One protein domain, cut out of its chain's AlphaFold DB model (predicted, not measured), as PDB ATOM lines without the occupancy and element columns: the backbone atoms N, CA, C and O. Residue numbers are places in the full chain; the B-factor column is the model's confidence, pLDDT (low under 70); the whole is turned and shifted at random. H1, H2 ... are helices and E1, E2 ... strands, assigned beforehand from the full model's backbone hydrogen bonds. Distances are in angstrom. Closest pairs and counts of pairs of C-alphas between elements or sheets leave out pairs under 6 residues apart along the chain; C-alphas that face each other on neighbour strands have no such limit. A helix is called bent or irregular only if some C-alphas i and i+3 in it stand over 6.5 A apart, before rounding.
ATOM      1  N   LYS A 843      46.080  16.188   1.549       81.25
ATOM      2  CA  LYS A 843      47.131  15.658   0.672       81.25
ATOM      3  C   LYS A 843      48.528  16.030   1.162       81.25
ATOM      4  O   LYS A 843      49.422  15.189   1.163       81.25
ATOM      5  N   LYS A 844      48.724  17.276   1.602       79.44
ATOM      6  CA  LYS A 844      50.008  17.736   2.157       79.44
ATOM      7  C   LYS A 844      50.334  17.098   3.511       79.44
ATOM      8  O   LYS A 844      51.505  16.911   3.820       79.44
ATOM      9  N   LEU A 845      49.315  16.763   4.301       77.56
ATOM     10  CA  LEU A 845      49.443  16.154   5.627       77.56
ATOM     11  C   LEU A 845      49.321  14.621   5.603       77.56
ATOM     12  O   LEU A 845      49.467  13.993   6.647       77.56
ATOM     13  N   PHE A 846      49.084  14.014   4.438       79.12
ATOM     14  CA  PHE A 846      48.683  12.612   4.302       79.12
ATOM     15  C   PHE A 846      49.656  11.645   4.973       79.12
ATOM     16  O   PHE A 846      49.227  10.757   5.698       79.12
ATOM     17  N   ILE A 847      50.964  11.858   4.794       76.69
ATOM     18  CA  ILE A 847      52.005  11.022   5.407       76.69
ATOM     19  C   ILE A 847      51.854  11.014   6.933       76.69
ATOM     20  O   ILE A 847      51.860   9.951   7.541       76.69
ATOM     21  N   PHE A 848      51.632  12.180   7.542       75.12
ATOM     22  CA  PHE A 848      51.427  12.303   8.984       75.12
ATOM     23  C   PHE A 848      50.095  11.683   9.431       75.12
ATOM     24  O   PHE A 848      50.065  10.935  10.401       75.12
ATOM     25  N   ILE A 849      49.003  11.943   8.707       76.00
ATOM     26  CA  ILE A 849      47.669  11.408   9.033       76.00
ATOM     27  C   ILE A 849      47.644   9.877   8.919       76.00
ATOM     28  O   ILE A 849      47.033   9.211   9.751       76.00
ATOM     29  N   SER A 850      48.344   9.307   7.935       75.69
ATOM     30  CA  SER A 850      48.363   7.862   7.681       75.69
ATOM     31  C   SER A 850      48.923   7.032   8.842       75.69
ATOM     32  O   SER A 850      48.546   5.873   8.985       75.69
ATOM     33  N   ILE A 851      49.748   7.637   9.707       74.69
ATOM     34  CA  ILE A 851      50.299   7.004  10.916       74.69
ATOM     35  C   ILE A 851      49.189   6.677  11.928       74.69
ATOM     36  O   ILE A 851      49.289   5.700  12.663       74.69
ATOM     37  N   TYR A 852      48.106   7.461  11.938       72.81
ATOM     38  CA  TYR A 852      46.986   7.326  12.875       72.81
ATOM     39  C   TYR A 852      45.835   6.459  12.347       72.81
ATOM     40  O   TYR A 852      44.827   6.289  13.035       72.81
ATOM     41  N   LEU A 853      45.963   5.915  11.134       76.25
ATOM     42  CA  LEU A 853      44.987   5.003  10.541       76.25
ATOM     43  C   LEU A 853      45.282   3.567  10.988       76.25
ATOM     44  O   LEU A 853      46.032   2.843  10.332       76.25
ATOM     45  N   GLU A 854      44.688   3.153  12.105       74.44
ATOM     46  CA  GLU A 854      44.894   1.823  12.695       74.44
ATOM     47  C   GLU A 854      43.870   0.796  12.186       74.44
ATOM     48  O   GLU A 854      44.154  -0.399  12.103       74.44
ATOM     49  N   THR A 855      42.665   1.253  11.838       79.12
ATOM     50  CA  THR A 855      41.530   0.403  11.473       79.12
ATOM     51  C   THR A 855      40.807   0.900  10.221       79.12
ATOM     52  O   THR A 855      40.827   2.076   9.865       79.12
ATOM     53  N   TYR A 856      40.056   0.011   9.562       83.00
ATOM     54  CA  TYR A 856      39.163   0.409   8.466       83.00
ATOM     55  C   TYR A 856      38.033   1.344   8.929       83.00
ATOM     56  O   TYR A 856      37.482   2.084   8.114       83.00
ATOM     57  N   LYS A 857      37.715   1.364  10.232       76.31
ATOM     58  CA  LYS A 857      36.777   2.329  10.819       76.31
ATOM     59  C   LYS A 857      37.337   3.751  10.802       76.31
ATOM     60  O   LYS A 857      36.557   4.672  10.594       76.31
ATOM     61  N   ASP A 858      38.653   3.909  10.917       77.81
ATOM     62  CA  ASP A 858      39.333   5.208  10.833       77.81
ATOM     63  C   ASP A 858      39.308   5.762   9.400       77.81
ATOM     64  O   ASP A 858      39.118   6.954   9.164       77.81
ATOM     65  N   VAL A 859      39.415   4.873   8.406       80.94
ATOM     66  CA  VAL A 859      39.226   5.240   6.993       80.94
ATOM     67  C   VAL A 859      37.791   5.702   6.750       80.94
ATOM     68  O   VAL A 859      37.569   6.696   6.054       80.94
ATOM     69  N   LEU A 860      36.810   5.001   7.333       76.44
ATOM     70  CA  LEU A 860      35.413   5.417   7.264       76.44
ATOM     71  C   LEU A 860      35.220   6.775   7.936       76.44
ATOM     72  O   LEU A 860      34.639   7.640   7.295       76.44
ATOM     73  N   SER A 861      35.727   6.989   9.155       76.50
ATOM     74  CA  SER A 861      35.521   8.229   9.916       76.50
ATOM     75  C   SER A 861      36.092   9.468   9.222       76.50
ATOM     76  O   SER A 861      35.379  10.461   9.123       76.50
ATOM     77  N   LEU A 862      37.297   9.401   8.639       74.81
ATOM     78  CA  LEU A 862      37.861  10.510   7.845       74.81
ATOM     79  C   LEU A 862      37.100  10.779   6.544       74.81
ATOM     80  O   LEU A 862      37.152  11.883   6.006       74.81
ATOM     81  N   SER A 863      36.417   9.759   6.024       75.50
ATOM     82  CA  SER A 863      35.621   9.849   4.800       75.50
ATOM     83  C   SER A 863      34.162  10.258   5.067       75.50
ATOM     84  O   SER A 863      33.424  10.554   4.121       75.50
ATOM     85  N   LEU A 864      33.721  10.280   6.336       67.56
ATOM     86  CA  LEU A 864      32.418  10.823   6.734       67.56
ATOM     87  C   LEU A 864      32.381  12.341   6.455       67.56
ATOM     88  O   LEU A 864      33.412  12.994   6.355       67.56
ATOM     89  N   ASN A 865      31.182  12.914   6.289       63.28
ATOM     90  CA  ASN A 865      30.928  14.285   5.793       63.28
ATOM     91  C   ASN A 865      31.115  14.518   4.275       63.28
ATOM     92  O   ASN A 865      31.239  15.663   3.846       63.28
ATOM     93  N   ASN A 866      31.040  13.468   3.446       58.78
ATOM     94  CA  ASN A 866      31.084  13.547   1.971       58.78
ATOM     95  C   ASN A 866      32.390  14.119   1.396       58.78
ATOM     96  O   ASN A 866      32.385  14.701   0.309       58.78
ATOM     97  N   ASN A 867      33.517  13.952   2.088       73.44
ATOM     98  CA  ASN A 867      34.811  14.382   1.567       73.44
ATOM     99  C   ASN A 867      35.377  13.330   0.598       73.44
ATOM    100  O   ASN A 867      36.337  12.621   0.897       73.44
ATOM    101  N   PHE A 868      34.724  13.186  -0.561       83.00
ATOM    102  CA  PHE A 868      35.065  12.159  -1.549       83.00
ATOM    103  C   PHE A 868      36.511  12.283  -2.037       83.00
ATOM    104  O   PHE A 868      37.145  11.273  -2.291       83.00
ATOM    105  N   GLU A 869      37.069  13.491  -2.091       81.81
ATOM    106  CA  GLU A 869      38.469  13.707  -2.475       81.81
ATOM    107  C   GLU A 869      39.456  13.107  -1.458       81.81
ATOM    108  O   GLU A 869      40.457  12.507  -1.849       81.81
ATOM    109  N   ILE A 870      39.155  13.201  -0.157       83.62
ATOM    110  CA  ILE A 870      39.923  12.518   0.896       83.62
ATOM    111  C   ILE A 870      39.768  11.003   0.775       83.62
ATOM    112  O   ILE A 870      40.761  10.278   0.859       83.62
ATOM    113  N   PHE A 871      38.546  10.519   0.535       88.50
ATOM    114  CA  PHE A 871      38.314   9.095   0.309       88.50
ATOM    115  C   PHE A 871      39.104   8.576  -0.897       88.50
ATOM    116  O   PHE A 871      39.735   7.534  -0.784       88.50
ATOM    117  N   GLU A 872      39.127   9.291  -2.022       89.88
ATOM    118  CA  GLU A 872      39.896   8.903  -3.209       89.88
ATOM    119  C   GLU A 872      41.394   8.813  -2.897       89.88
ATOM    120  O   GLU A 872      42.055   7.843  -3.268       89.88
ATOM    121  N   LEU A 873      41.929   9.768  -2.131       86.69
ATOM    122  CA  LEU A 873      43.315   9.708  -1.663       86.69
ATOM    123  C   LEU A 873      43.569   8.479  -0.776       86.69
ATOM    124  O   LEU A 873      44.577   7.796  -0.963       86.69
ATOM    125  N   LEU A 874      42.663   8.166   0.152       88.12
ATOM    126  CA  LEU A 874      42.756   6.978   1.008       88.12
ATOM    127  C   LEU A 874      42.599   5.678   0.207       88.12
ATOM    128  O   LEU A 874      43.316   4.712   0.455       88.12
ATOM    129  N   TRP A 875      41.701   5.651  -0.774       91.00
ATOM    130  CA  TRP A 875      41.428   4.495  -1.619       91.00
ATOM    131  C   TRP A 875      42.637   4.118  -2.475       91.00
ATOM    132  O   TRP A 875      42.974   2.939  -2.571       91.00
ATOM    133  N   GLU A 876      43.311   5.110  -3.061       88.88
ATOM    134  CA  GLU A 876      44.478   4.878  -3.917       88.88
ATOM    135  C   GLU A 876      45.761   4.616  -3.113       88.88
ATOM    136  O   GLU A 876      46.569   3.778  -3.507       88.88
ATOM    137  N   ASN A 877      45.958   5.295  -1.975       83.00
ATOM    138  CA  ASN A 877      47.247   5.275  -1.268       83.00
ATOM    139  C   ASN A 877      47.262   4.407   0.002       83.00
ATOM    140  O   ASN A 877      48.304   3.847   0.331       83.00
ATOM    141  N   TYR A 878      46.139   4.284   0.720       85.50
ATOM    142  CA  TYR A 878      46.047   3.495   1.960       85.50
ATOM    143  C   TYR A 878      45.386   2.125   1.722       85.50
ATOM    144  O   TYR A 878      45.890   1.091   2.159       85.50
ATOM    145  N   LEU A 879      44.301   2.075   0.941       88.62
ATOM    146  CA  LEU A 879      43.648   0.835   0.500       88.62
ATOM    147  C   LEU A 879      44.243   0.321  -0.822       88.62
ATOM    148  O   LEU A 879      43.522  -0.108  -1.710       88.62
ATOM    149  N   ALA A 880      45.567   0.359  -0.973       81.50
ATOM    150  CA  ALA A 880      46.221   0.234  -2.278       81.50
ATOM    151  C   ALA A 880      46.009  -1.115  -3.010       81.50
ATOM    152  O   ALA A 880      46.187  -1.181  -4.226       81.50
ATOM    153  N   ASN A 881      45.626  -2.194  -2.316       88.38
ATOM    154  CA  ASN A 881      45.494  -3.531  -2.903       88.38
ATOM    155  C   ASN A 881      44.100  -4.147  -2.711       88.38
ATOM    156  O   ASN A 881      43.309  -3.726  -1.868       88.38
ATOM    157  N   ASP A 882      43.804  -5.184  -3.492       90.62
ATOM    158  CA  ASP A 882      42.480  -5.814  -3.521       90.62
ATOM    159  C   ASP A 882      42.097  -6.476  -2.189       90.62
ATOM    160  O   ASP A 882      40.925  -6.487  -1.817       90.62
ATOM    161  N   ILE A 883      43.074  -6.961  -1.414       90.62
ATOM    162  CA  ILE A 883      42.827  -7.564  -0.097       90.62
ATOM    163  C   ILE A 883      42.340  -6.500   0.892       90.62
ATOM    164  O   ILE A 883      41.358  -6.725   1.604       90.62
ATOM    165  N   THR A 884      43.002  -5.341   0.951       89.00
ATOM    166  CA  THR A 884      42.602  -4.247   1.846       89.00
ATOM    167  C   THR A 884      41.298  -3.601   1.388       89.00
ATOM    168  O   THR A 884      40.447  -3.328   2.235       89.00
ATOM    169  N   LYS A 885      41.069  -3.471   0.074       92.56
ATOM    170  CA  LYS A 885      39.781  -3.039  -0.497       92.56
ATOM    171  C   LYS A 885      38.649  -3.998  -0.135       92.56
ATOM    172  O   LYS A 885      37.617  -3.549   0.357       92.56
ATOM    173  N   LYS A 886      38.836  -5.314  -0.295       92.44
ATOM    174  CA  LYS A 886      37.833  -6.322   0.087       92.44
ATOM    175  C   LYS A 886      37.498  -6.243   1.574       92.44
ATOM    176  O   LYS A 886      36.323  -6.193   1.926       92.44
ATOM    177  N   LYS A 887      38.509  -6.203   2.449       89.12
ATOM    178  CA  LYS A 887      38.295  -6.092   3.902       89.12
ATOM    179  C   LYS A 887      37.570  -4.805   4.283       89.12
ATOM    180  O   LYS A 887      36.667  -4.856   5.107       89.12
ATOM    181  N   PHE A 888      37.915  -3.685   3.653       90.12
ATOM    182  CA  PHE A 888      37.220  -2.419   3.853       90.12
ATOM    183  C   PHE A 888      35.752  -2.488   3.409       90.12
ATOM    184  O   PHE A 888      34.882  -2.037   4.145       90.12
ATOM    185  N   ILE A 889      35.453  -3.096   2.253       89.50
ATOM    186  CA  ILE A 889      34.069  -3.306   1.799       89.50
ATOM    187  C   ILE A 889      33.307  -4.209   2.772       89.50
ATOM    188  O   ILE A 889      32.167  -3.909   3.100       89.50
ATOM    189  N   LEU A 890      33.914  -5.281   3.282       87.56
ATOM    190  CA  LEU A 890      33.265  -6.101   4.304       87.56
ATOM    191  C   LEU A 890      33.013  -5.300   5.581       87.56
ATOM    192  O   LEU A 890      31.895  -5.328   6.076       87.56
ATOM    193  N   GLU A 891      33.990  -4.536   6.068       84.50
ATOM    194  CA  GLU A 891      33.825  -3.693   7.258       84.50
ATOM    195  C   GLU A 891      32.735  -2.629   7.063       84.50
ATOM    196  O   GLU A 891      31.947  -2.387   7.975       84.50
ATOM    197  N   LEU A 892      32.616  -2.061   5.857       84.56
ATOM    198  CA  LEU A 892      31.539  -1.142   5.479       84.56
ATOM    199  C   LEU A 892      30.147  -1.753   5.732       84.56
ATOM    200  O   LEU A 892      29.225  -1.014   6.070       84.56
ATOM    201  N   PHE A 893      30.013  -3.082   5.621       82.81
ATOM    202  CA  PHE A 893      28.768  -3.836   5.811       82.81
ATOM    203  C   PHE A 893      28.754  -4.765   7.049       82.81
ATOM    204  O   PHE A 893      27.764  -5.455   7.255       82.81
ATOM    205  N   ASN A 894      29.799  -4.803   7.887       72.94
ATOM    206  CA  ASN A 894      29.946  -5.756   9.009       72.94
ATOM    207  C   ASN A 894      29.722  -5.119  10.398       72.94
ATOM    208  O   ASN A 894      30.199  -5.616  11.418       72.94
ATOM    209  N   PHE A 895      29.000  -4.002  10.476       60.50
ATOM    210  CA  PHE A 895      28.712  -3.368  11.761       60.50
ATOM    211  C   PHE A 895      27.687  -4.197  12.546       60.50
ATOM    212  O   PHE A 895      26.507  -4.236  12.206       60.50
ATOM    213  N   GLN A 896      28.153  -4.879  13.599       52.00
ATOM    214  CA  GLN A 896      27.281  -5.583  14.534       52.00
ATOM    215  C   GLN A 896      26.261  -4.616  15.140       52.00
ATOM    216  O   GLN A 896      26.598  -3.541  15.632       52.00
ATOM    217  N   VAL A 897      25.008  -5.058  15.096       48.94
ATOM    218  CA  VAL A 897      23.779  -4.418  15.569       48.94
ATOM    219  C   VAL A 897      23.761  -4.362  17.105       48.94
ATOM    220  O   VAL A 897      22.897  -4.940  17.758       48.94
ATOM    221  N   SER A 898      24.731  -3.696  17.729       40.44
ATOM    222  CA  SER A 898      24.587  -3.261  19.118       40.44
ATOM    223  C   SER A 898      23.951  -1.873  19.102       40.44
ATOM    224  O   SER A 898      24.639  -0.880  18.899       40.44
ATOM    225  N   SER A 899      22.622  -1.849  19.251       40.72
ATOM    226  CA  SER A 899      21.763  -0.680  19.513       40.72
ATOM    227  C   SER A 899      21.924   0.543  18.593       40.72
ATOM    228  O   SER A 899      22.806   1.359  18.807       40.72
ATOM    229  N   MET A 900      20.990   0.714  17.643       43.00
ATOM    230  CA  MET A 900      20.521   2.015  17.110       43.00
ATOM    231  C   MET A 900      21.575   3.127  16.905       43.00
ATOM    232  O   MET A 900      21.338   4.288  17.237       43.00
ATOM    233  N   ASP A 901      22.730   2.809  16.328       48.59
ATOM    234  CA  ASP A 901      23.749   3.821  16.075       48.59
ATOM    235  C   ASP A 901      23.333   4.666  14.850       48.59
ATOM    236  O   ASP A 901      23.430   4.232  13.697       48.59
ATOM    237  N   LEU A 902      22.860   5.897  15.098       47.34
ATOM    238  CA  LEU A 902      22.499   6.935  14.104       47.34
ATOM    239  C   LEU A 902      23.584   7.161  13.025       47.34
ATOM    240  O   LEU A 902      23.314   7.711  11.953       47.34
ATOM    241  N   ASN A 903      24.799   6.677  13.281       54.00
ATOM    242  CA  ASN A 903      25.952   6.664  12.392       54.00
ATOM    243  C   ASN A 903      25.746   5.861  11.090       54.00
ATOM    244  O   ASN A 903      26.455   6.116  10.116       54.00
ATOM    245  N   HIS A 904      24.805   4.905  11.017       63.25
ATOM    246  CA  HIS A 904      24.622   4.102   9.795       63.25
ATOM    247  C   HIS A 904      23.996   4.904   8.637       63.25
ATOM    248  O   HIS A 904      24.455   4.809   7.500       63.25
ATOM    249  N   ILE A 905      22.999   5.755   8.913       66.50
ATOM    250  CA  ILE A 905      22.359   6.594   7.880       66.50
ATOM    251  C   ILE A 905      23.351   7.631   7.332       66.50
ATOM    252  O   ILE A 905      23.376   7.895   6.131       66.50
ATOM    253  N   GLN A 906      24.229   8.170   8.184       67.00
ATOM    254  CA  GLN A 906      25.261   9.135   7.781       67.00
ATOM    255  C   GLN A 906      26.293   8.542   6.803       67.00
ATOM    256  O   GLN A 906      26.934   9.284   6.061       67.00
ATOM    257  N   LYS A 907      26.424   7.208   6.755       73.75
ATOM    258  CA  LYS A 907      27.302   6.489   5.820       73.75
ATOM    259  C   LYS A 907      26.668   6.260   4.447       73.75
ATOM    260  O   LYS A 907      27.406   5.995   3.499       73.75
ATOM    261  N   HIS A 908      25.342   6.376   4.303       83.19
ATOM    262  CA  HIS A 908      24.641   6.073   3.044       83.19
ATOM    263  C   HIS A 908      25.216   6.827   1.830       83.19
ATOM    264  O   HIS A 908      25.461   6.168   0.820       83.19
ATOM    265  N   PRO A 909      25.517   8.143   1.889       83.44
ATOM    266  CA  PRO A 909      26.102   8.852   0.749       83.44
ATOM    267  C   PRO A 909      27.476   8.312   0.328       83.44
ATOM    268  O   PRO A 909      27.735   8.149  -0.865       83.44
ATOM    269  N   LEU A 910      28.341   7.983   1.294       83.50
ATOM    270  CA  LEU A 910      29.658   7.401   1.031       83.50
ATOM    271  C   LEU A 910      29.531   5.988   0.449       83.50
ATOM    272  O   LEU A 910      30.181   5.676  -0.543       83.50
ATOM    273  N   MET A 911      28.640   5.157   0.998       87.44
ATOM    274  CA  MET A 911      28.331   3.835   0.442       87.44
ATOM    275  C   MET A 911      27.830   3.950  -0.998       87.44
ATOM    276  O   MET A 911      28.290   3.235  -1.886       87.44
ATOM    277  N   GLU A 912      26.911   4.879  -1.262       87.19
ATOM    278  CA  GLU A 912      26.394   5.115  -2.603       87.19
ATOM    279  C   GLU A 912      27.469   5.580  -3.581       87.19
ATOM    280  O   GLU A 912      27.422   5.161  -4.743       87.19
ATOM    281  N   TYR A 913      28.394   6.433  -3.137       90.50
ATOM    282  CA  TYR A 913      29.542   6.879  -3.918       90.50
ATOM    283  C   TYR A 913      30.473   5.707  -4.241       90.50
ATOM    284  O   TYR A 913      30.715   5.435  -5.415       90.50
ATOM    285  N   ILE A 914      30.897   4.942  -3.229       90.00
ATOM    286  CA  ILE A 914      31.785   3.780  -3.379       90.00
ATOM    287  C   ILE A 914      31.189   2.764  -4.356       90.00
ATOM    288  O   ILE A 914      31.839   2.363  -5.319       90.00
ATOM    289  N   LEU A 915      29.920   2.394  -4.169       92.19
ATOM    290  CA  LEU A 915      29.240   1.429  -5.035       92.19
ATOM    291  C   LEU A 915      29.020   1.946  -6.466       92.19
ATOM    292  O   LEU A 915      28.780   1.150  -7.372       92.19
ATOM    293  N   LYS A 916      29.055   3.266  -6.683       92.06
ATOM    294  CA  LYS A 916      28.903   3.879  -8.008       92.06
ATOM    295  C   LYS A 916      30.244   4.018  -8.720       92.06
ATOM    296  O   LYS A 916      30.378   3.518  -9.830       92.06
ATOM    297  N   GLU A 917      31.207   4.685  -8.094       93.06
ATOM    298  CA  GLU A 917      32.481   5.056  -8.716       93.06
ATOM    299  C   GLU A 917      33.502   3.908  -8.672       93.06
ATOM    300  O   GLU A 917      34.299   3.756  -9.591       93.06
ATOM    301  N   LYS A 918      33.454   3.036  -7.651       94.00
ATOM    302  CA  LYS A 918      34.360   1.874  -7.520       94.00
ATOM    303  C   LYS A 918      33.740   0.561  -7.987       94.00
ATOM    304  O   LYS A 918      34.311  -0.504  -7.757       94.00
ATOM    305  N   LYS A 919      32.604   0.630  -8.685       92.62
ATOM    306  CA  LYS A 919      31.828  -0.520  -9.164       92.62
ATOM    307  C   LYS A 919      32.697  -1.595  -9.829       92.62
ATOM    308  O   LYS A 919      32.705  -2.731  -9.374       92.62
ATOM    309  N   GLU A 920      33.459  -1.226 -10.859       91.81
ATOM    310  CA  GLU A 920      34.292  -2.166 -11.627       91.81
ATOM    311  C   GLU A 920      35.408  -2.799 -10.793       91.81
ATOM    312  O   GLU A 920      35.861  -3.902 -11.088       91.81
ATOM    313  N   THR A 921      35.882  -2.095  -9.761       92.56
ATOM    314  CA  THR A 921      36.881  -2.642  -8.837       92.56
ATOM    315  C   THR A 921      36.220  -3.663  -7.921       92.56
ATOM    316  O   THR A 921      36.734  -4.764  -7.781       92.56
ATOM    317  N   ILE A 922      35.053  -3.334  -7.358       93.19
ATOM    318  CA  ILE A 922      34.301  -4.216  -6.455       93.19
ATOM    319  C   ILE A 922      33.848  -5.491  -7.176       93.19
ATOM    320  O   ILE A 922      33.943  -6.565  -6.595       93.19
ATOM    321  N   GLU A 923      33.414  -5.398  -8.437       91.31
ATOM    322  CA  GLU A 923      33.025  -6.561  -9.255       91.31
ATOM    323  C   GLU A 923      34.182  -7.549  -9.488       91.31
ATOM    324  O   GLU A 923      33.935  -8.735  -9.693       91.31
ATOM    325  N   LYS A 924      35.436  -7.079  -9.444       91.75
ATOM    326  CA  LYS A 924      36.636  -7.921  -9.578       91.75
ATOM    327  C   LYS A 924      37.083  -8.547  -8.255       91.75
ATOM    328  O   LYS A 924      37.910  -9.453  -8.277       91.75
ATOM    329  N   LEU A 925      36.570  -8.075  -7.116       93.06
ATOM    330  CA  LEU A 925      36.897  -8.645  -5.810       93.06
ATOM    331  C   LEU A 925      36.143  -9.965  -5.612       93.06
ATOM    332  O   LEU A 925      34.931 -10.047  -5.809       93.06
ATOM    333  N   GLU A 926      36.850 -10.998  -5.162       90.25
ATOM    334  CA  GLU A 926      36.250 -12.307  -4.904       90.25
ATOM    335  C   GLU A 926      35.541 -12.327  -3.544       90.25
ATOM    336  O   GLU A 926      36.198 -12.354  -2.503       90.25
ATOM    337  N   PHE A 927      34.204 -12.347  -3.531       92.38
ATOM    338  CA  PHE A 927      33.383 -12.539  -2.326       92.38
ATOM    339  C   PHE A 927      32.786 -13.950  -2.286       92.38
ATOM    340  O   PHE A 927      32.309 -14.451  -3.303       92.38
ATOM    341  N   ASN A 928      32.777 -14.587  -1.113       91.75
ATOM    342  CA  ASN A 928      32.087 -15.870  -0.931       91.75
ATOM    343  C   ASN A 928      30.577 -15.672  -0.683       91.75
ATOM    344  O   ASN A 928      30.123 -14.573  -0.367       91.75
ATOM    345  N   GLU A 929      29.778 -16.739  -0.796       89.50
ATOM    346  CA  GLU A 929      28.316 -16.647  -0.636       89.50
ATOM    347  C   GLU A 929      27.881 -16.112   0.733       89.50
ATOM    348  O   GLU A 929      26.924 -15.345   0.819       89.50
ATOM    349  N   ARG A 930      28.597 -16.466   1.807       88.69
ATOM    350  CA  ARG A 930      28.292 -15.979   3.159       88.69
ATOM    351  C   ARG A 930      28.512 -14.471   3.267       88.69
ATOM    352  O   ARG A 930      27.683 -13.777   3.845       88.69
ATOM    353  N   GLU A 931      29.606 -13.966   2.707       91.19
ATOM    354  CA  GLU A 931      29.912 -12.535   2.631       91.19
ATOM    355  C   GLU A 931      28.835 -11.795   1.826       91.19
ATOM    356  O   GLU A 931      28.301 -10.790   2.292       91.19
ATOM    357  N   LEU A 932      28.448 -12.326   0.663       91.00
ATOM    358  CA  LEU A 932      27.385 -11.753  -0.168       91.00
ATOM    359  C   LEU A 932      26.025 -11.753   0.539       91.00
ATOM    360  O   LEU A 932      25.291 -10.769   0.439       91.00
ATOM    361  N   SER A 933      25.710 -12.818   1.277       86.75
ATOM    362  CA  SER A 933      24.492 -12.931   2.082       86.75
ATOM    363  C   SER A 933      24.437 -11.873   3.182       86.75
ATOM    364  O   SER A 933      23.436 -11.165   3.300       86.75
ATOM    365  N   ILE A 934      25.539 -11.686   3.917       86.12
ATOM    366  CA  ILE A 934      25.659 -10.646   4.949       86.12
ATOM    367  C   ILE A 934      25.476  -9.259   4.329       86.12
ATOM    368  O   ILE A 934      24.659  -8.484   4.821       86.12
ATOM    369  N   ILE A 935      26.166  -8.965   3.220       89.25
ATOM    370  CA  ILE A 935      26.054  -7.674   2.525       89.25
ATOM    371  C   ILE A 935      24.596  -7.402   2.125       89.25
ATOM    372  O   ILE A 935      24.070  -6.328   2.409       89.25
ATOM    373  N   HIS A 936      23.915  -8.367   1.498       89.19
ATOM    374  CA  HIS A 936      22.530  -8.175   1.063       89.19
ATOM    375  C   HIS A 936      21.555  -8.043   2.237       89.19
ATOM    376  O   HIS A 936      20.682  -7.180   2.183       89.19
ATOM    377  N   ARG A 937      21.707  -8.848   3.298       86.00
ATOM    378  CA  ARG A 937      20.870  -8.775   4.506       86.00
ATOM    379  C   ARG A 937      21.024  -7.433   5.217       86.00
ATOM    380  O   ARG A 937      20.026  -6.790   5.514       86.00
ATOM    381  N   VAL A 938      22.256  -6.964   5.408       82.44
ATOM    382  CA  VAL A 938      22.528  -5.667   6.049       82.44
ATOM    383  C   VAL A 938      21.963  -4.516   5.219       82.44
ATOM    384  O   VAL A 938      21.339  -3.606   5.761       82.44
ATOM    385  N   VAL A 939      22.116  -4.562   3.895       85.94
ATOM    386  CA  VAL A 939      21.581  -3.520   3.008       85.94
ATOM    387  C   VAL A 939      20.056  -3.564   2.921       85.94
ATOM    388  O   VAL A 939      19.438  -2.513   2.778       85.94
ATOM    389  N   PHE A 940      19.440  -4.738   3.044       84.75
ATOM    390  CA  PHE A 940      17.988  -4.882   3.133       84.75
ATOM    391  C   PHE A 940      17.436  -4.295   4.436       84.75
ATOM    392  O   PHE A 940      16.515  -3.485   4.402       84.75
ATOM    393  N   SER A 941      18.028  -4.657   5.576       77.31
ATOM    394  CA  SER A 941      17.560  -4.225   6.897       77.31
ATOM    395  C   SER A 941      17.851  -2.745   7.189       77.31
ATOM    396  O   SER A 941      17.025  -2.083   7.819       77.31
ATOM    397  N   TYR A 942      19.003  -2.224   6.741       74.94
ATOM    398  CA  TYR A 942      19.548  -0.923   7.175       74.94
ATOM    399  C   TYR A 942      19.966   0.026   6.038       74.94
ATOM    400  O   TYR A 942      20.363   1.173   6.286       74.94
ATOM    401  N   GLY A 943      19.951  -0.443   4.790       73.75
ATOM    402  CA  GLY A 943      20.251   0.364   3.611       73.75
ATOM    403  C   GLY A 943      19.013   1.064   3.056       73.75
ATOM    404  O   GLY A 943      17.881   0.770   3.431       73.75
ATOM    405  N   ASN A 944      19.231   1.996   2.128       81.19
ATOM    406  CA  ASN A 944      18.155   2.561   1.322       81.19
ATOM    407  C   ASN A 944      17.984   1.779  -0.001       81.19
ATOM    408  O   ASN A 944      18.855   1.004  -0.415       81.19
ATOM    409  N   ILE A 945      16.880   2.022  -0.712       84.88
ATOM    410  CA  ILE A 945      16.582   1.370  -2.003       84.88
ATOM    411  C   ILE A 945      17.690   1.614  -3.049       84.88
ATOM    412  O   ILE A 945      17.953   0.744  -3.881       84.88
ATOM    413  N   SER A 946      18.353   2.778  -3.031       87.38
ATOM    414  CA  SER A 946      19.450   3.111  -3.961       87.38
ATOM    415  C   SER A 946      20.657   2.192  -3.748       87.38
ATOM    416  O   SER A 946      21.145   1.587  -4.705       87.38
ATOM    417  N   ILE A 947      21.093   2.017  -2.498       88.38
ATOM    418  CA  ILE A 947      22.197   1.127  -2.115       88.38
ATOM    419  C   ILE A 947      21.842  -0.319  -2.463       88.38
ATOM    420  O   ILE A 947      22.638  -0.992  -3.118       88.38
ATOM    421  N   PHE A 948      20.630  -0.772  -2.120       89.88
ATOM    422  CA  PHE A 948      20.171  -2.123  -2.451       89.88
ATOM    423  C   PHE A 948      20.218  -2.384  -3.962       89.88
ATOM    424  O   PHE A 948      20.823  -3.361  -4.403       89.88
ATOM    425  N   LYS A 949      19.698  -1.460  -4.783       89.69
ATOM    426  CA  LYS A 949      19.777  -1.541  -6.254       89.69
ATOM    427  C   LYS A 949      21.216  -1.629  -6.764       89.69
ATOM    428  O   LYS A 949      21.492  -2.415  -7.669       89.69
ATOM    429  N   LYS A 950      22.142  -0.841  -6.205       92.31
ATOM    430  CA  LYS A 950      23.555  -0.861  -6.621       92.31
ATOM    431  C   LYS A 950      24.231  -2.182  -6.265       92.31
ATOM    432  O   LYS A 950      24.887  -2.755  -7.130       92.31
ATOM    433  N   ILE A 951      24.004  -2.699  -5.059       92.38
ATOM    434  CA  ILE A 951      24.502  -4.009  -4.617       92.38
ATOM    435  C   ILE A 951      23.990  -5.124  -5.527       92.38
ATOM    436  O   ILE A 951      24.795  -5.886  -6.056       92.38
ATOM    437  N   ARG A 952      22.683  -5.152  -5.825       89.88
ATOM    438  CA  ARG A 952      22.104  -6.096  -6.800       89.88
ATOM    439  C   ARG A 952      22.741  -5.963  -8.186       89.88
ATOM    440  O   ARG A 952      22.920  -6.956  -8.882       89.88
ATOM    441  N   SER A 953      23.089  -4.741  -8.595       89.44
ATOM    442  CA  SER A 953      23.705  -4.484  -9.902       89.44
ATOM    443  C   SER A 953      25.168  -4.923 -10.006       89.44
ATOM    444  O   SER A 953      25.612  -5.195 -11.120       89.44
ATOM    445  N   ILE A 954      25.886  -4.964  -8.879       93.06
ATOM    446  CA  ILE A 954      27.276  -5.426  -8.763       93.06
ATOM    447  C   ILE A 954      27.287  -6.954  -8.662       93.06
ATOM    448  O   ILE A 954      27.943  -7.637  -9.439       93.06
ATOM    449  N   PHE A 955      26.481  -7.511  -7.758       91.62
ATOM    450  CA  PHE A 955      26.443  -8.943  -7.465       91.62
ATOM    451  C   PHE A 955      25.262  -9.636  -8.153       91.62
ATOM    452  O   PHE A 955      24.431 -10.278  -7.510       91.62
ATOM    453  N   LYS A 956      25.176  -9.505  -9.483       87.06
ATOM    454  CA  LYS A 956      24.039 -10.012 -10.281       87.06
ATOM    455  C   LYS A 956      23.838 -11.525 -10.184       87.06
ATOM    456  O   LYS A 956      22.716 -11.997 -10.336       87.06
ATOM    457  N   SER A 957      24.921 -12.272  -9.976       83.94
ATOM    458  CA  SER A 957      24.909 -13.733  -9.869       83.94
ATOM    459  C   SER A 957      24.348 -14.238  -8.539       83.94
ATOM    460  O   SER A 957      23.931 -15.389  -8.467       83.94
ATOM    461  N   TYR A 958      24.307 -13.402  -7.496       90.31
ATOM    462  CA  TYR A 958      23.767 -13.795  -6.199       90.31
ATOM    463  C   TYR A 958      22.233 -13.835  -6.248       90.31
ATOM    464  O   TYR A 958      21.583 -12.845  -6.602       90.31
ATOM    465  N   GLN A 959      21.633 -14.962  -5.871       85.81
ATOM    466  CA  GLN A 959      20.181 -15.097  -5.753       85.81
ATOM    467  C   GLN A 959      19.734 -14.636  -4.364       85.81
ATOM    468  O   GLN A 959      19.855 -15.357  -3.382       85.81
ATOM    469  N   PHE A 960      19.246 -13.399  -4.278       85.62
ATOM    470  CA  PHE A 960      18.700 -12.866  -3.035       85.62
ATOM    471  C   PHE A 960      17.267 -13.366  -2.831       85.62
ATOM    472  O   PHE A 960      16.412 -13.120  -3.680       85.62
ATOM    473  N   THR A 961      17.014 -14.024  -1.703       83.25
ATOM    474  CA  THR A 961      15.693 -14.511  -1.292       83.25
ATOM    475  C   THR A 961      15.276 -13.861   0.019       83.25
ATOM    476  O   THR A 961      16.106 -13.694   0.914       83.25
ATOM    477  N   ILE A 962      13.993 -13.522   0.143       85.81
ATOM    478  CA  ILE A 962      13.419 -12.976   1.374       85.81
ATOM    479  C   ILE A 962      12.704 -14.099   2.110       85.81
ATOM    480  O   ILE A 962      11.763 -14.688   1.581       85.81
ATOM    481  N   ASP A 963      13.147 -14.376   3.329       84.00
ATOM    482  CA  ASP A 963      12.459 -15.271   4.249       84.00
ATOM    483  C   ASP A 963      11.669 -14.484   5.309       84.00
ATOM    484  O   ASP A 963      11.670 -13.248   5.357       84.00
ATOM    485  N   GLN A 964      10.945 -15.225   6.145       82.38
ATOM    486  CA  GLN A 964      10.121 -14.661   7.208       82.38
ATOM    487  C   GLN A 964      10.946 -13.846   8.211       82.38
ATOM    488  O   GLN A 964      10.512 -12.767   8.615       82.38
ATOM    489  N   ASP A 965      12.117 -14.344   8.608       80.88
ATOM    490  CA  ASP A 965      12.960 -13.709   9.624       80.88
ATOM    491  C   ASP A 965      13.514 -12.381   9.113       80.88
ATOM    492  O   ASP A 965      13.487 -11.378   9.826       80.88
ATOM    493  N   LEU A 966      13.947 -12.345   7.854       82.62
ATOM    494  CA  LEU A 966      14.442 -11.146   7.201       82.62
ATOM    495  C   LEU A 966      13.331 -10.104   7.023       82.62
ATOM    496  O   LEU A 966      13.544  -8.919   7.277       82.62
ATOM    497  N   MET A 967      12.123 -10.532   6.642       84.19
ATOM    498  CA  MET A 967      10.971  -9.635   6.525       84.19
ATOM    499  C   MET A 967      10.518  -9.098   7.892       84.19
ATOM    500  O   MET A 967      10.178  -7.920   8.022       84.19
ATOM    501  N   TYR A 968      10.548  -9.942   8.925       78.81
ATOM    502  CA  TYR A 968      10.269  -9.554  10.306       78.81
ATOM    503  C   TYR A 968      11.286  -8.529  10.810       78.81
ATOM    504  O   TYR A 968      10.902  -7.497  11.364       78.81
ATOM    505  N   GLU A 969      12.576  -8.795  10.596       77.12
ATOM    506  CA  GLU A 969      13.683  -7.901  10.932       77.12
ATOM    507  C   GLU A 969      13.503  -6.545  10.239       77.12
ATOM    508  O   GLU A 969      13.600  -5.501  10.881       77.12
ATOM    509  N   PHE A 970      13.136  -6.549   8.956       81.00
ATOM    510  CA  PHE A 970      12.876  -5.335   8.190       81.00
ATOM    511  C   PHE A 970      11.707  -4.513   8.739       81.00
ATOM    512  O   PHE A 970      11.873  -3.313   8.965       81.00
ATOM    513  N   ILE A 971      10.549  -5.138   8.988       76.69
ATOM    514  CA  ILE A 971       9.368  -4.456   9.543       76.69
ATOM    515  C   ILE A 971       9.672  -3.910  10.945       76.69
ATOM    516  O   ILE A 971       9.329  -2.767  11.241       76.69
ATOM    517  N   SER A 972      10.358  -4.695  11.782       71.94
ATOM    518  CA  SER A 972      10.717  -4.309  13.153       71.94
ATOM    519  C   SER A 972      11.687  -3.128  13.183       71.94
ATOM    520  O   SER A 972      11.495  -2.185  13.947       71.94
ATOM    521  N   ASN A 973      12.717  -3.155  12.331       67.75
ATOM    522  CA  ASN A 973      13.776  -2.144  12.314       67.75
ATOM    523  C   ASN A 973      13.362  -0.841  11.615       67.75
ATOM    524  O   ASN A 973      13.956   0.203  11.875       67.75
ATOM    525  N   ASN A 974      12.357  -0.880  10.735       63.53
ATOM    526  CA  ASN A 974      11.880   0.288   9.985       63.53
ATOM    527  C   ASN A 974      10.554   0.850  10.522       63.53
ATOM    528  O   ASN A 974       9.894   1.623   9.823       63.53
ATOM    529  N   PHE A 975      10.172   0.493  11.754       59.00
ATOM    530  CA  PHE A 975       8.916   0.915  12.376       59.00
ATOM    531  C   PHE A 975       8.695   2.438  12.325       59.00
ATOM    532  O   PHE A 975       7.665   2.900  11.828       59.00
ATOM    533  N   ASP A 976       9.685   3.219  12.767       55.28
ATOM    534  CA  ASP A 976       9.581   4.683  12.842       55.28
ATOM    535  C   ASP A 976       9.639   5.360  11.458       55.28
ATOM    536  O   ASP A 976       9.290   6.529  11.318       55.28
ATOM    537  N   ASN A 977      10.024   4.635  10.399       61.31
ATOM    538  CA  ASN A 977      10.203   5.171   9.048       61.31
ATOM    539  C   ASN A 977       9.249   4.514   8.036       61.31
ATOM    540  O   ASN A 977       9.651   3.970   7.005       61.31
ATOM    541  N   SER A 978       7.952   4.577   8.346       58.53
ATOM    542  CA  SER A 978       6.865   3.945   7.581       58.53
ATOM    543  C   SER A 978       6.893   4.197   6.066       58.53
ATOM    544  O   SER A 978       6.547   3.309   5.283       58.53
ATOM    545  N   TYR A 979       7.340   5.378   5.634       61.28
ATOM    546  CA  TYR A 979       7.486   5.722   4.219       61.28
ATOM    547  C   TYR A 979       8.596   4.916   3.532       61.28
ATOM    548  O   TYR A 979       8.406   4.422   2.418       61.28
ATOM    549  N   HIS A 980       9.743   4.745   4.196       68.06
ATOM    550  CA  HIS A 980      10.838   3.919   3.693       68.06
ATOM    551  C   HIS A 980      10.397   2.459   3.556       68.06
ATOM    552  O   HIS A 980      10.589   1.860   2.497       68.06
ATOM    553  N   ALA A 981       9.718   1.937   4.583       69.31
ATOM    554  CA  ALA A 981       9.187   0.579   4.582       69.31
ATOM    555  C   ALA A 981       8.251   0.324   3.388       69.31
ATOM    556  O   ALA A 981       8.413  -0.669   2.684       69.31
ATOM    557  N   CYS A 982       7.321   1.246   3.107       72.00
ATOM    558  CA  CYS A 982       6.391   1.100   1.984       72.00
ATOM    559  C   CYS A 982       7.110   1.066   0.628       72.00
ATOM    560  O   CYS A 982       6.886   0.149  -0.155       72.00
ATOM    561  N   ASN A 983       8.008   2.021   0.369       74.56
ATOM    562  CA  ASN A 983       8.711   2.095  -0.917       74.56
ATOM    563  C   ASN A 983       9.584   0.859  -1.170       74.56
ATOM    564  O   ASN A 983       9.737   0.422  -2.309       74.56
ATOM    565  N   PHE A 984      10.190   0.311  -0.114       83.56
ATOM    566  CA  PHE A 984      11.030  -0.872  -0.236       83.56
ATOM    567  C   PHE A 984      10.172  -2.107  -0.528       83.56
ATOM    568  O   PHE A 984      10.478  -2.841  -1.459       83.56
ATOM    569  N   ILE A 985       9.063  -2.297   0.197       82.44
ATOM    570  CA  ILE A 985       8.116  -3.402  -0.035       82.44
ATOM    571  C   ILE A 985       7.535  -3.343  -1.450       82.44
ATOM    572  O   ILE A 985       7.503  -4.359  -2.142       82.44
ATOM    573  N   GLU A 986       7.130  -2.157  -1.904       81.44
ATOM    574  CA  GLU A 986       6.645  -1.941  -3.267       81.44
ATOM    575  C   GLU A 986       7.727  -2.284  -4.299       81.44
ATOM    576  O   GLU A 986       7.468  -3.054  -5.219       81.44
ATOM    577  N   TYR A 987       8.965  -1.818  -4.100       86.19
ATOM    578  CA  TYR A 987      10.087  -2.151  -4.981       86.19
ATOM    579  C   TYR A 987      10.345  -3.662  -5.066       86.19
ATOM    580  O   TYR A 987      10.584  -4.189  -6.153       86.19
ATOM    581  N   LEU A 988      10.307  -4.363  -3.932       85.75
ATOM    582  CA  LEU A 988      10.513  -5.809  -3.896       85.75
ATOM    583  C   LEU A 988       9.411  -6.552  -4.650       85.75
ATOM    584  O   LEU A 988       9.706  -7.480  -5.399       85.75
ATOM    585  N   TYR A 989       8.162  -6.119  -4.487       85.00
ATOM    586  CA  TYR A 989       7.030  -6.673  -5.212       85.00
ATOM    587  C   TYR A 989       7.128  -6.410  -6.723       85.00
ATOM    588  O   TYR A 989       7.059  -7.347  -7.510       85.00
ATOM    589  N   GLU A 990       7.395  -5.168  -7.140       82.88
ATOM    590  CA  GLU A 990       7.537  -4.786  -8.556       82.88
ATOM    591  C   GLU A 990       8.657  -5.541  -9.292       82.88
ATOM    592  O   GLU A 990       8.652  -5.615 -10.521       82.88
ATOM    593  N   ASN A 991       9.642  -6.065  -8.558       82.44
ATOM    594  CA  ASN A 991      10.806  -6.755  -9.115       82.44
ATOM    595  C   ASN A 991      10.794  -8.270  -8.846       82.44
ATOM    596  O   ASN A 991      11.833  -8.903  -9.024       82.44
ATOM    597  N   ASN A 992       9.650  -8.843  -8.446       83.81
ATOM    598  CA  ASN A 992       9.479 -10.277  -8.168       83.81
ATOM    599  C   ASN A 992      10.488 -10.823  -7.136       83.81
ATOM    600  O   ASN A 992      11.067 -11.892  -7.298       83.81
ATOM    601  N   TYR A 993      10.765 -10.042  -6.088       83.31
ATOM    602  CA  TYR A 993      11.484 -10.518  -4.897       83.31
ATOM    603  C   TYR A 993      10.524 -10.962  -3.784       83.31
ATOM    604  O   TYR A 993      10.944 -11.605  -2.824       83.31
ATOM    605  N   LEU A 994       9.246 -10.597  -3.901       84.94
ATOM    606  CA  LEU A 994       8.153 -11.029  -3.039       84.94
ATOM    607  C   LEU A 994       7.149 -11.776  -3.913       84.94
ATOM    608  O   LEU A 994       6.203 -11.164  -4.394       84.94
ATOM    609  N   ASP A 995       7.363 -13.068  -4.134       78.56
ATOM    610  CA  ASP A 995       6.466 -13.875  -4.977       78.56
ATOM    611  C   ASP A 995       5.250 -14.395  -4.192       78.56
ATOM    612  O   ASP A 995       4.174 -14.579  -4.754       78.56
ATOM    613  N   ASP A 996       5.396 -14.562  -2.874       84.94
ATOM    614  CA  ASP A 996       4.321 -14.959  -1.960       84.94
ATOM    615  C   ASP A 996       4.443 -14.199  -0.632       84.94
ATOM    616  O   ASP A 996       4.956 -14.704   0.370       84.94
ATOM    617  N   LEU A 997       3.981 -12.942  -0.607       84.69
ATOM    618  CA  LEU A 997       4.060 -12.117   0.602       84.69
ATOM    619  C   LEU A 997       3.209 -12.707   1.739       84.69
ATOM    620  O   LEU A 997       3.565 -12.586   2.914       84.69
ATOM    621  N   LYS A 998       2.098 -13.369   1.396       82.88
ATOM    622  CA  LYS A 998       1.212 -14.029   2.363       82.88
ATOM    623  C   LYS A 998       1.921 -15.205   3.042       82.88
ATOM    624  O   LYS A 998       1.848 -15.325   4.267       82.88
ATOM    625  N   GLY A 999       2.617 -16.036   2.270       81.44
ATOM    626  CA  GLY A 999       3.431 -17.143   2.767       81.44
ATOM    627  C   GLY A 999       4.627 -16.674   3.588       81.44
ATOM    628  O   GLY A 999       4.826 -17.179   4.691       81.44
ATOM    629  N   ILE A1000       5.357 -15.655   3.113       83.31
ATOM    630  CA  ILE A1000       6.530 -15.083   3.804       83.31
ATOM    631  C   ILE A1000       6.148 -14.511   5.172       83.31
ATOM    632  O   ILE A1000       6.852 -14.738   6.154       83.31
ATOM    633  N   LEU A1001       5.033 -13.777   5.271       77.56
ATOM    634  CA  LEU A1001       4.607 -13.239   6.561       77.56
ATOM    635  C   LEU A1001       4.071 -14.346   7.480       77.56
ATOM    636  O   LEU A1001       4.299 -14.278   8.681       77.56
ATOM    637  N   SER A1002       3.455 -15.411   6.968       71.38
ATOM    638  CA  SER A1002       2.764 -16.446   7.760       71.38
ATOM    639  C   SER A1002       1.618 -15.892   8.628       71.38
ATOM    640  O   SER A1002       1.596 -14.728   9.040       71.38
ATOM    641  N   ASN A1003       0.658 -16.748   8.993       65.94
ATOM    642  CA  ASN A1003      -0.458 -16.338   9.857       65.94
ATOM    643  C   ASN A1003       0.022 -15.788  11.210       65.94
ATOM    644  O   ASN A1003      -0.566 -14.841  11.718       65.94
ATOM    645  N   LYS A1004       1.112 -16.333  11.768       66.94
ATOM    646  CA  LYS A1004       1.633 -15.954  13.091       66.94
ATOM    647  C   LYS A1004       2.224 -14.541  13.119       66.94
ATOM    648  O   LYS A1004       2.126 -13.875  14.147       66.94
ATOM    649  N   THR A1005       2.834 -14.072  12.029       67.31
ATOM    650  CA  THR A1005       3.383 -12.704  11.964       67.31
ATOM    651  C   THR A1005       2.309 -11.698  11.581       67.31
ATOM    652  O   THR A1005       2.271 -10.622  12.164       67.31
ATOM    653  N   LEU A1006       1.387 -12.055  10.675       66.38
ATOM    654  CA  LEU A1006       0.240 -11.206  10.322       66.38
ATOM    655  C   LEU A1006      -0.637 -10.901  11.541       66.38
ATOM    656  O   LEU A1006      -1.032  -9.756  11.731       66.38
ATOM    657  N   THR A1007      -0.882 -11.887  12.411       65.62
ATOM    658  CA  THR A1007      -1.618 -11.677  13.673       65.62
ATOM    659  C   THR A1007      -0.861 -10.819  14.681       65.62
ATOM    660  O   THR A1007      -1.465 -10.304  15.615       65.62
ATOM    661  N   LYS A1008       0.456 -10.673  14.508       68.06
ATOM    662  CA  LYS A1008       1.276  -9.780  15.325       68.06
ATOM    663  C   LYS A1008       1.313  -8.355  14.780       68.06
ATOM    664  O   LYS A1008       1.754  -7.485  15.516       68.06
ATOM    665  N   LEU A1009       0.868  -8.092  13.546       68.25
ATOM    666  CA  LEU A1009       0.836  -6.738  12.992       68.25
ATOM    667  C   LEU A1009      -0.260  -5.909  13.672       68.25
ATOM    668  O   LEU A1009      -1.445  -6.217  13.561       68.25
ATOM    669  N   VAL A1010       0.129  -4.827  14.338       67.00
ATOM    670  CA  VAL A1010      -0.787  -3.881  14.984       67.00
ATOM    671  C   VAL A1010      -0.519  -2.465  14.499       67.00
ATOM    672  O   VAL A1010       0.620  -2.073  14.253       67.00
ATOM    673  N   LEU A1011      -1.581  -1.674  14.362       60.31
ATOM    674  CA  LEU A1011      -1.444  -0.241  14.107       60.31
ATOM    675  C   LEU A1011      -0.780   0.440  15.318       60.31
ATOM    676  O   LEU A1011      -0.960  -0.029  16.441       60.31
ATOM    677  N   ASN A1012      -0.035   1.528  15.074       54.81
ATOM    678  CA  ASN A1012       0.839   2.288  16.000       54.81
ATOM    679  C   ASN A1012       0.348   2.546  17.447       54.81
ATOM    680  O   ASN A1012       1.142   2.986  18.274       54.81
ATOM    681  N   ASP A1013      -0.912   2.274  17.773       50.59
ATOM    682  CA  ASP A1013      -1.579   2.669  19.013       50.59
ATOM    683  C   ASP A1013      -1.440   1.638  20.163       50.59
ATOM    684  O   ASP A1013      -1.939   1.888  21.261       50.59
ATOM    685  N   ILE A1014      -0.787   0.481  19.950       47.22
ATOM    686  CA  ILE A1014      -0.666  -0.605  20.952       47.22
ATOM    687  C   ILE A1014       0.764  -0.718  21.505       47.22
ATOM    688  O   ILE A1014       1.726  -0.981  20.774       47.22
ATOM    689  N   ILE A1015       0.906  -0.556  22.826       47.19
ATOM    690  CA  ILE A1015       2.175  -0.683  23.553       47.19
ATOM    691  C   ILE A1015       2.290  -2.097  24.132       47.19
ATOM    692  O   ILE A1015       2.057  -2.315  25.308       47.19
ATOM    693  N   SER A1016       2.650  -3.074  23.303       51.84
ATOM    694  CA  SER A1016       3.099  -4.387  23.784       51.84
ATOM    695  C   SER A1016       4.300  -4.848  22.962       51.84
ATOM    696  O   SER A1016       4.358  -4.607  21.755       51.84
ATOM    697  N   SER A1017       5.279  -5.461  23.629       53.69
ATOM    698  CA  SER A1017       6.506  -6.002  23.030       53.69
ATOM    699  C   SER A1017       6.268  -7.278  22.215       53.69
ATOM    700  O   SER A1017       7.156  -7.711  21.485       53.69
ATOM    701  N   GLU A1018       5.078  -7.880  22.314       57.16
ATOM    702  CA  GLU A1018       4.740  -9.120  21.608       57.16
ATOM    703  C   GLU A1018       4.257  -8.899  20.163       57.16
ATOM    704  O   GLU A1018       4.228  -9.853  19.372       57.16
ATOM    705  N   TYR A1019       3.919  -7.652  19.812       66.25
ATOM    706  CA  TYR A1019       3.323  -7.266  18.535       66.25
ATOM    707  C   TYR A1019       4.265  -6.403  17.679       66.25
ATOM    708  O   TYR A1019       4.999  -5.545  18.167       66.25
ATOM    709  N   LEU A1020       4.199  -6.611  16.366       64.00
ATOM    710  CA  LEU A1020       4.864  -5.819  15.340       64.00
ATOM    711  C   LEU A1020       4.031  -4.589  15.010       64.00
ATOM    712  O   LEU A1020       2.958  -4.685  14.415       64.00
ATOM    713  N   ARG A1021       4.534  -3.410  15.349       68.75
ATOM    714  CA  ARG A1021       3.833  -2.172  15.027       68.75
ATOM    715  C   ARG A1021       4.051  -1.799  13.558       68.75
ATOM    716  O   ARG A1021       5.165  -1.906  13.055       68.75
ATOM    717  N   ILE A1022       3.003  -1.349  12.871       67.81
ATOM    718  CA  ILE A1022       3.073  -0.854  11.490       67.81
ATOM    719  C   ILE A1022       2.153   0.346  11.263       67.81
ATOM    720  O   ILE A1022       1.103   0.496  11.889       67.81
ATOM    721  N   SER A1023       2.519   1.189  10.296       65.19
ATOM    722  CA  SER A1023       1.662   2.298   9.877       65.19
ATOM    723  C   SER A1023       0.427   1.812   9.111       65.19
ATOM    724  O   SER A1023       0.441   0.756   8.471       65.19
ATOM    725  N   LYS A1024      -0.624   2.644   9.084       60.44
ATOM    726  CA  LYS A1024      -1.822   2.404   8.257       60.44
ATOM    727  C   LYS A1024      -1.471   2.219   6.776       60.44
ATOM    728  O   LYS A1024      -2.026   1.340   6.125       60.44
ATOM    729  N   SER A1025      -0.528   3.002   6.254       59.31
ATOM    730  CA  SER A1025      -0.092   2.934   4.855       59.31
ATOM    731  C   SER A1025       0.612   1.614   4.535       59.31
ATOM    732  O   SER A1025       0.324   0.997   3.513       59.31
ATOM    733  N   THR A1026       1.477   1.144   5.438       69.62
ATOM    734  CA  THR A1026       2.184  -0.139   5.295       69.62
ATOM    735  C   THR A1026       1.201  -1.306   5.324       69.62
ATOM    736  O   THR A1026       1.310  -2.212   4.502       69.62
ATOM    737  N   LEU A1027       0.199  -1.253   6.208       71.62
ATOM    738  CA  LEU A1027      -0.864  -2.258   6.265       71.62
ATOM    739  C   LEU A1027      -1.663  -2.312   4.952       71.62
ATOM    740  O   LEU A1027      -1.873  -3.393   4.403       71.62
ATOM    741  N   ILE A1028      -2.077  -1.152   4.428       64.75
ATOM    742  CA  ILE A1028      -2.813  -1.054   3.157       64.75
ATOM    743  C   ILE A1028      -1.978  -1.616   2.000       64.75
ATOM    744  O   ILE A1028      -2.514  -2.347   1.165       64.75
ATOM    745  N   LEU A1029      -0.681  -1.307   1.947       73.06
ATOM    746  CA  LEU A1029       0.218  -1.807   0.908       73.06
ATOM    747  C   LEU A1029       0.378  -3.330   0.976       73.06
ATOM    748  O   LEU A1029       0.196  -3.994  -0.041       73.06
ATOM    749  N   ILE A1030       0.655  -3.884   2.164       78.31
ATOM    750  CA  ILE A1030       0.756  -5.338   2.373       78.31
ATOM    751  C   ILE A1030      -0.532  -6.024   1.901       78.31
ATOM    752  O   ILE A1030      -0.470  -6.985   1.138       78.31
ATOM    753  N   HIS A1031      -1.700  -5.499   2.283       71.50
ATOM    754  CA  HIS A1031      -2.986  -6.029   1.826       71.50
ATOM    755  C   HIS A1031      -3.146  -5.945   0.303       71.50
ATOM    756  O   HIS A1031      -3.582  -6.907  -0.326       71.50
ATOM    757  N   THR A1032      -2.778  -4.814  -0.296       72.25
ATOM    758  CA  THR A1032      -2.889  -4.605  -1.745       72.25
ATOM    759  C   THR A1032      -2.029  -5.607  -2.512       72.25
ATOM    760  O   THR A1032      -2.519  -6.202  -3.467       72.25
ATOM    761  N   ILE A1033      -0.795  -5.847  -2.058       77.81
ATOM    762  CA  ILE A1033       0.128  -6.816  -2.663       77.81
ATOM    763  C   ILE A1033      -0.400  -8.245  -2.516       77.81
ATOM    764  O   ILE A1033      -0.459  -8.983  -3.496       77.81
ATOM    765  N   ILE A1034      -0.845  -8.623  -1.313       79.88
ATOM    766  CA  ILE A1034      -1.432  -9.950  -1.069       79.88
ATOM    767  C   ILE A1034      -2.652 -10.175  -1.970       79.88
ATOM    768  O   ILE A1034      -2.839 -11.277  -2.478       79.88
ATOM    769  N   LYS A1035      -3.477  -9.143  -2.180       71.88
ATOM    770  CA  LYS A1035      -4.642  -9.203  -3.068       71.88
ATOM    771  C   LYS A1035      -4.252  -9.347  -4.537       71.88
ATOM    772  O   LYS A1035      -4.985  -9.992  -5.268       71.88
ATOM    773  N   SER A1036      -3.154  -8.737  -4.980       72.44
ATOM    774  CA  SER A1036      -2.706  -8.831  -6.375       72.44
ATOM    775  C   SER A1036      -1.918 -10.102  -6.701       72.44
ATOM    776  O   SER A1036      -1.784 -10.428  -7.874       72.44
ATOM    777  N   GLN A1037      -1.382 -10.795  -5.691       80.19
ATOM    778  CA  GLN A1037      -0.720 -12.103  -5.827       80.19
ATOM    779  C   GLN A1037      -1.707 -13.285  -5.839       80.19
ATOM    780  O   GLN A1037      -1.303 -14.412  -6.123       80.19
ATOM    781  N   GLN A1038      -2.975 -13.033  -5.500       74.62
ATOM    782  CA  GLN A1038      -4.099 -13.973  -5.592       74.62
ATOM    783  C   GLN A1038      -4.844 -13.762  -6.905       74.62
ATOM    784  O   GLN A1038      -5.276 -14.784  -7.484       74.62
TER     785      GLN A1038
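This is residues 843 to 1038 of the 1038 residues of an uncharacterized protein of Dictyostelium purpureum (UniProt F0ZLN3). This is an elongated stack of short helices, laid pair after pair along the longest axis: H2 with H3, H4 with H5, H7 with H8, H9 with H10, and H11 with H12. H1 lies at one end of the stack, H6 packs on H8, and near the other end a tiny parallel sheet, order E1, E2, packs on H9 and H12. The printed part has 196 residues with twelve named helices and two named strands, in the order H1 to H11, E1, E2, H12; the class is mostly helix. It is only just compact, close to loose, with a radius of gyration of the C-alphas of 19.2 A, and it spans 60 by 37 by 23 A.

Start with H1, residues 843 to 850, which touches no helix; it is close to but not clearly touching H3, residues 868 to 877, where C-alphas 843 and 873 are closest, at 7.4 A. Between them in the chain is H2, residues 856 to 863, which forms a helical hairpin with H3, the closest C-alphas being 863 and 871 at 5.3 A. Next look at H4, residues 882 to 893, whose residues 887 to 892 alone touch H2, about perpendicular at 78 degrees, with C-alphas 856 and 888 closest at 5.7 A. H5, residues 903 to 917, is close to but not clearly touching H4, with C-alphas 892 and 911 closest at 7.8 A. The hub is H8, residues 945 to 954, which touches four helices. H5 touches it at a steep tilt of 39 degrees, the same way, with C-alphas 912 and 947 closest at 5.8 A. H6, residues 919 to 924, only just touches H8, with 3 pairs of C-alphas within 8 A, the closest being 923 and 954 at 5.9 A. H7, residues 929 to 942, forms a helical hairpin with H8 at a shallow tilt of 16 degrees, through its residues 936 to 940 alone, with C-alphas 939 and 948 closest at 5.8 A. With residues 937 to 942 alone H7 touches H9, residues 964 to 973, where C-alphas 941 and 970 are closest at 5.0 A. H10, residues 978 to 990, only just touches H8, with 3 pairs of C-alphas within 8 A, the closest being 945 and 984 at 6.2 A. H10 touches H12, residues 1024 to 1036, at a shallow tilt of 11 degrees, the same way, with C-alphas 982 and 1026 closest at 5.5 A. H11, residues 997 to 1006, touches H9, with C-alphas 964 and 1000 closest at 5.0 A. Strands E1, residues 1009 to 1011, and E2, residues 1020 to 1022, are parallel neighbours; N 1010 and O 1020 are 2.8 A apart, within hydrogen-bond range. Every O i to N i+4 pair is within hydrogen-bond range in H2, H3, H4, H7, H8, H9, H10 and H12; the figures are 2 of 4 in H1, 7 of 11 in H5, 1 of 2 in H6 and 3 of 6 in H11.

Find C-alpha 843 at (47.131, 15.658, 0.672), where H1 begins. H4 measures 16.7 A from first to last C-alpha, and H5, the longest helix by residues, 22.2 A. H7 measures 19.6 A and H10 18.4 A. H12 runs 18.5 A to C-alpha 1036 at (-2.706, -8.831, -6.375). Three helices are irregular: C-alphas 844 and 847 in H1 are 7.7 A apart, 906 and 909 in H5 7.1 A, and 1000 and 1003 in H11 9.3 A.

The two C-alphas farthest apart, those of Lys 844 and Gln 1038, the chain's last residue, are 63.2 A apart. The printed part has no cut and no long link. Its mean pLDDT is 77.7; look for values under 70 at residues 864 to 866, 895 to 906, 973 to 981, 1003 to 1026 and 1028.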